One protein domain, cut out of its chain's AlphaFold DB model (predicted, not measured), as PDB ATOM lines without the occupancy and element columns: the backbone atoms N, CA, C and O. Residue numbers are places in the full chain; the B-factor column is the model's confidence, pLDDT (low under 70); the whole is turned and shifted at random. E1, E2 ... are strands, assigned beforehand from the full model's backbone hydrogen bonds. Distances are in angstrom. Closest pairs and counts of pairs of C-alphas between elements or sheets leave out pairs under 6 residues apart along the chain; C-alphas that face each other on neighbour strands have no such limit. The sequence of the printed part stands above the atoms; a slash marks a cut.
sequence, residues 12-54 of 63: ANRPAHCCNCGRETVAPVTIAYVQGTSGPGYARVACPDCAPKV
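What this domain is: This is residues 12 to 54 of the 63 residues of an uncharacterized protein of Streptosporangium nondiastaticum (UniProt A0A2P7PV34). With little regular structure, the domain is one hairpin of two strands, E1 and E2, with its loop at one end and the unnamed residues 12 to 28 and 47 to 54 gathered at the other. Within the first of these stretches the chain folds back, residues 16 to 17 pairing antiparallel with residues 24 to 25. The printed part has 43 residues, with 11 in E1 and then E2, an antiparallel sheet, all strand, and no named helix. It is only just compact, close to loose, with a radius of gyration of the C-alphas of 10.8 A and spans of 31 by 24 by 15 A.

How they stand to each other: E1, residues 29 to 34, and E2, residues 42 to 46, form a hairpin, antiparallel at 146 degrees between their directions. C-alphas 33 and 43 face each other at 4.4 A. N 29 and O 46, 2.8 A, and N 44 and O 32, 2.8 A, are within hydrogen-bond range.

Where its parts are: E1 measures 14.5 A from C-alpha 29 at (117.542, 82.460, 80.886) to C-alpha 34. E2 measures 13.2 A and ends with C-alpha 46 at (117.802, 87.354, 82.778).

The domain as a whole: The C-alphas farthest apart, of Ser 38 and Asp 49, are 32.3 A apart. The printed part has no cut, and E1 to E2 is a short link of 7 residues. Mean pLDDT of the printed part is 86.7; residues 12 to 13 are under 70.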
ATOM      1  N   ALA A  12     111.575  72.481  86.951       56.47
ATOM      2  CA  ALA A  12     111.108  73.756  87.475       56.47
ATOM      3  C   ALA A  12     112.320  74.632  87.803       56.47
ATOM      4  O   ALA A  12     113.091  74.343  88.724       56.47
ATOM      5  N   ASN A  13     112.525  75.670  86.995       64.56
ATOM      6  CA  ASN A  13     113.655  76.550  87.189       64.56
ATOM      7  C   ASN A  13     113.428  77.280  88.515       64.56
ATOM      8  O   ASN A  13     112.325  77.766  88.782       64.56
ATOM      9  N   ARG A  14     114.439  77.305  89.388       75.94
ATOM     10  CA  ARG A  14     114.302  78.024  90.657       75.94
ATOM     11  C   ARG A  14     114.032  79.495  90.331       75.94
ATOM     12  O   ARG A  14     114.735  80.035  89.470       75.94
ATOM     13  N   PRO A  15     113.047  80.138  90.981       83.12
ATOM     14  CA  PRO A  15     112.799  81.550  90.754       83.12
ATOM     15  C   PRO A  15     114.093  82.325  91.002       83.12
ATOM     16  O   PRO A  15     114.802  82.089  91.983       83.12
ATOM     17  N   ALA A  16     114.433  83.202  90.064       88.12
ATOM     18  CA  ALA A  16     115.642  84.005  90.130       88.12
ATOM     19  C   ALA A  16     115.336  85.448  89.750       88.12
ATOM     20  O   ALA A  16     114.428  85.725  88.967       88.12
ATOM     21  N   HIS A  17     116.126  86.383  90.263       92.12
ATOM     22  CA  HIS A  17     116.010  87.781  89.873       92.12
ATOM     23  C   HIS A  17     116.697  88.026  88.531       92.12
ATOM     24  O   HIS A  17     117.850  87.650  88.315       92.12
ATOM     25  N   CYS A  18     115.997  88.698  87.620       90.88
ATOM     26  CA  CYS A  18     116.588  89.164  86.378       90.88
ATOM     27  C   CYS A  18     117.680  90.197  86.675       90.88
ATOM     28  O   CYS A  18     117.397  91.252  87.237       90.88
ATOM     29  N   CYS A  19     118.905  89.949  86.206       89.94
ATOM     30  CA  CYS A  19     120.018  90.883  86.403       89.94
ATOM     31  C   CYS A  19     119.831  92.255  85.725       89.94
ATOM     32  O   CYS A  19     120.533  93.195  86.081       89.94
ATOM     33  N   ASN A  20     118.906  92.377  84.763       90.62
ATOM     34  CA  ASN A  20     118.650  93.622  84.037       90.62
ATOM     35  C   ASN A  20     117.501  94.446  84.644       90.62
ATOM     36  O   ASN A  20     117.652  95.638  84.867       90.62
ATOM     37  N   CYS A  21     116.343  93.825  84.909       91.88
ATOM     38  CA  CYS A  21     115.153  94.539  85.401       91.88
ATOM     39  C   CYS A  21     114.828  94.299  86.885       91.88
ATOM     40  O   CYS A  21     113.848  94.846  87.381       91.88
ATOM     41  N   GLY A  22     115.584  93.447  87.586       91.31
ATOM     42  CA  GLY A  22     115.421  93.153  89.016       91.31
ATOM     43  C   GLY A  22     114.210  92.288  89.388       91.31
ATOM     44  O   GLY A  22     114.168  91.731  90.485       91.31
ATOM     45  N   ARG A  23     113.236  92.127  88.486       92.62
ATOM     46  CA  ARG A  23     112.039  91.306  88.727       92.62
ATOM     47  C   ARG A  23     112.396  89.832  88.882       92.62
ATOM     48  O   ARG A  23     113.253  89.320  88.156       92.62
ATOM     49  N   GLU A  24     111.704  89.164  89.797       92.94
ATOM     50  CA  GLU A  24     111.736  87.708  89.895       92.94
ATOM     51  C   GLU A  24     111.136  87.092  88.624       92.94
ATOM     52  O   GLU A  24     110.151  87.588  88.073       92.94
ATOM     53  N   THR A  25     111.772  86.038  88.124       88.75
ATOM     54  CA  THR A  25     111.314  85.261  86.977       88.75
ATOM     55  C   THR A  25     111.317  83.781  87.326       88.75
ATOM     56  O   THR A  25     112.287  83.266  87.877       88.75
ATOM     57  N   VAL A  26     110.236  83.098  86.953       90.25
ATOM     58  CA  VAL A  26     110.107  81.631  87.014       90.25
ATOM     59  C   VAL A  26     110.678  80.945  85.769       90.25
ATOM     60  O   VAL A  26     110.835  79.730  85.739       90.25
ATOM     61  N   ALA A  27     111.040  81.730  84.749       88.88
ATOM     62  CA  ALA A  27     111.758  81.281  83.559       88.88
ATOM     63  C   ALA A  27     113.097  82.040  83.387       88.88
ATOM     64  O   ALA A  27     113.225  82.870  82.484       88.88
ATOM     65  N   PRO A  28     114.089  81.849  84.279       88.50
ATOM     66  CA  PRO A  28     115.424  82.410  84.095       88.50
ATOM     67  C   PRO A  28     116.121  81.865  82.841       88.50
ATOM     68  O   PRO A  28     116.191  80.658  82.628       88.50
ATOM     69  N   VAL A  29     116.697  82.767  82.047       88.75
ATOM     70  CA  VAL A  29     117.542  82.460  80.886       88.75
ATOM     71  C   VAL A  29     118.985  82.813  81.225       88.75
ATOM     72  O   VAL A  29     119.273  83.958  81.576       88.75
ATOM     73  N   THR A  30     119.904  81.854  81.119       89.06
ATOM     74  CA  THR A  30     121.340  82.096  81.327       89.06
ATOM     75  C   THR A  30     121.914  82.905  80.167       89.06
ATOM     76  O   THR A  30     121.851  82.470  79.022       89.06
ATOM     77  N   ILE A  31     122.492  84.071  80.467       88.69
ATOM     78  CA  ILE A  31     123.036  85.002  79.460       88.69
ATOM     79  C   ILE A  31     124.568  85.100  79.478       88.69
ATOM     80  O   ILE A  31     125.170  85.528  78.499       88.69
ATOM     81  N   ALA A  32     125.209  84.737  80.593       86.06
ATOM     82  CA  ALA A  32     126.663  84.734  80.730       86.06
ATOM     83  C   ALA A  32     127.098  83.879  81.928       86.06
ATOM     84  O   ALA A  32     126.311  83.637  82.845       86.06
ATOM     85  N   TYR A  33     128.373  83.502  81.960       86.12
ATOM     86  CA  TYR A  33     129.025  82.938  83.140       86.12
ATOM     87  C   TYR A  33     130.085  83.917  83.644       86.12
ATOM     88  O   TYR A  33     130.932  84.371  82.878       86.12
ATOM     89  N   VAL A  34     130.024  84.271  84.925       86.00
ATOM     90  CA  VAL A  34     131.023  85.119  85.577       86.00
ATOM     91  C   VAL A  34     132.002  84.209  86.291       86.00
ATOM     92  O   VAL A  34     131.645  83.554  87.270       86.00
ATOM     93  N   GLN A  35     133.238  84.174  85.804       88.88
ATOM     94  CA  GLN A  35     134.308  83.420  86.441       88.88
ATOM     95  C   GLN A  35     134.663  84.058  87.791       88.88
ATOM     96  O   GLN A  35     134.906  85.262  87.878       88.88
ATOM     97  N   GLY A  36     134.666  83.251  88.852       85.19
ATOM     98  CA  GLY A  36     135.121  83.683  90.170       85.19
ATOM     99  C   GLY A  36     136.643  83.814  90.200       85.19
ATOM    100  O   GLY A  36     137.352  83.009  89.600       85.19
ATOM    101  N   THR A  37     137.155  84.820  90.907       85.06
ATOM    102  CA  THR A  37     138.604  85.044  91.066       85.06
ATOM    103  C   THR A  37     139.234  84.164  92.146       85.06
ATOM    104  O   THR A  37     140.437  83.928  92.115       85.06
ATOM    105  N   SER A  38     138.440  83.656  93.090       84.38
ATOM    106  CA  SER A  38     138.907  82.845  94.225       84.38
ATOM    107  C   SER A  38     137.951  81.704  94.598       84.38
ATOM    108  O   SER A  38     138.020  81.171  95.702       84.38
ATOM    109  N   GLY A  39     137.022  81.344  93.710       83.38
ATOM    110  CA  GLY A  39     135.980  80.351  93.976       83.38
ATOM    111  C   GLY A  39     135.172  80.001  92.723       83.38
ATOM    112  O   GLY A  39     135.459  80.533  91.647       83.38
ATOM    113  N   PRO A  40     134.172  79.108  92.840       84.12
ATOM    114  CA  PRO A  40     133.313  78.755  91.717       84.12
ATOM    115  C   PRO A  40     132.603  80.006  91.186       84.12
ATOM    116  O   PRO A  40     132.059  80.805  91.948       84.12
ATOM    117  N   GLY A  41     132.645  80.189  89.867       87.62
ATOM    118  CA  GLY A  41     131.906  81.255  89.203       87.62
ATOM    119  C   GLY A  41     130.396  81.028  89.257       87.62
ATOM    120  O   GLY A  41     129.919  79.964  89.660       87.62
ATOM    121  N   TYR A  42     129.633  82.019  88.810       85.56
ATOM    122  CA  TYR A  42     128.173  81.968  88.813       85.56
ATOM    123  C   TYR A  42     127.592  82.338  87.448       85.56
ATOM    124  O   TYR A  42     128.151  83.138  86.696       85.56
ATOM    125  N   ALA A  43     126.434  81.763  87.128       87.94
ATOM    126  CA  ALA A  43     125.675  82.127  85.941       87.94
ATOM    127  C   ALA A  43     124.925  83.448  86.171       87.94
ATOM    128  O   ALA A  43     124.227  83.607  87.175       87.94
ATOM    129  N   ARG A  44     125.024  84.390  85.228       88.12
ATOM    130  CA  ARG A  44     124.082  85.512  85.148       88.12
ATOM    131  C   ARG A  44     122.845  85.069  84.395       88.12
ATOM    132  O   ARG A  44     122.942  84.551  83.282       88.12
ATOM    133  N   VAL A  45     121.693  85.366  84.981       89.75
ATOM    134  CA  VAL A  45     120.387  85.064  84.400       89.75
ATOM    135  C   VAL A  45     119.579  86.334  84.152       89.75
ATOM    136  O   VAL A  45     119.677  87.324  84.884       89.75
ATOM    137  N   ALA A  46     118.764  86.313  83.106       90.75
ATOM    138  CA  ALA A  46     117.802  87.354  82.778       90.75
ATOM    139  C   ALA A  46     116.408  86.750  82.568       90.75
ATOM    140  O   ALA A  46     116.272  85.557  82.311       90.75
ATOM    141  N   CYS A  47     115.359  87.567  82.681       91.44
ATOM    142  CA  CYS A  47     114.025  87.152  82.255       91.44
ATOM    143  C   CYS A  47     113.943  87.090  80.716       91.44
ATOM    144  O   CYS A  47     114.751  87.747  80.048       91.44
ATOM    145  N   PRO A  48     112.961  86.365  80.145       89.50
ATOM    146  CA  PRO A  48     112.846  86.166  78.696       89.50
ATOM    147  C   PRO A  48     112.780  87.480  77.906       89.50
ATOM    148  O   PRO A  48     113.423  87.618  76.873       89.50
ATOM    149  N   ASP A  49     112.089  88.488  78.444       91.25
ATOM    150  CA  ASP A  49     111.985  89.833  77.862       91.25
ATOM    151  C   ASP A  49     113.303  90.610  77.803       91.25
ATOM    152  O   ASP A  49     113.466  91.520  76.981       91.25
ATOM    153  N   CYS A  50     114.216  90.334  78.735       90.94
ATOM    154  CA  CYS A  50     115.489  91.039  78.840       90.94
ATOM    155  C   CYS A  50     116.617  90.277  78.157       90.94
ATOM    156  O   CYS A  50     117.491  90.925  77.597       90.94
ATOM    157  N   ALA A  51     116.587  88.943  78.166       89.12
ATOM    158  CA  ALA A  51     117.625  88.087  77.599       89.12
ATOM    159  C   ALA A  51     118.127  88.517  76.200       89.12
ATOM    160  O   ALA A  51     119.337  88.655  76.059       89.12
ATOM    161  N   PRO A  52     117.276  88.832  75.198       88.06
ATOM    162  CA  PRO A  52     117.756  89.249  73.874       88.06
ATOM    163  C   PRO A  52     118.358  90.665  73.840       88.06
ATOM    164  O   PRO A  52     119.014  91.030  72.870       88.06
ATOM    165  N   LYS A  53     118.120  91.482  74.873       87.88
ATOM    166  CA  LYS A  53     118.613  92.866  74.983       87.88
ATOM    167  C   LYS A  53     119.945  92.938  75.722       87.88
ATOM    168  O   LYS A  53     120.696  93.892  75.534       87.88
ATOM    169  N   VAL A  54     120.229  91.957  76.581       78.00
ATOM    170  CA  VAL A  54     121.515  91.868  77.271       78.00
ATOM    171  C   VAL A  54     122.480  91.156  76.334       78.00
ATOM    172  O   VAL A  54     122.413  89.942  76.170       78.00
TER     173      VAL A  54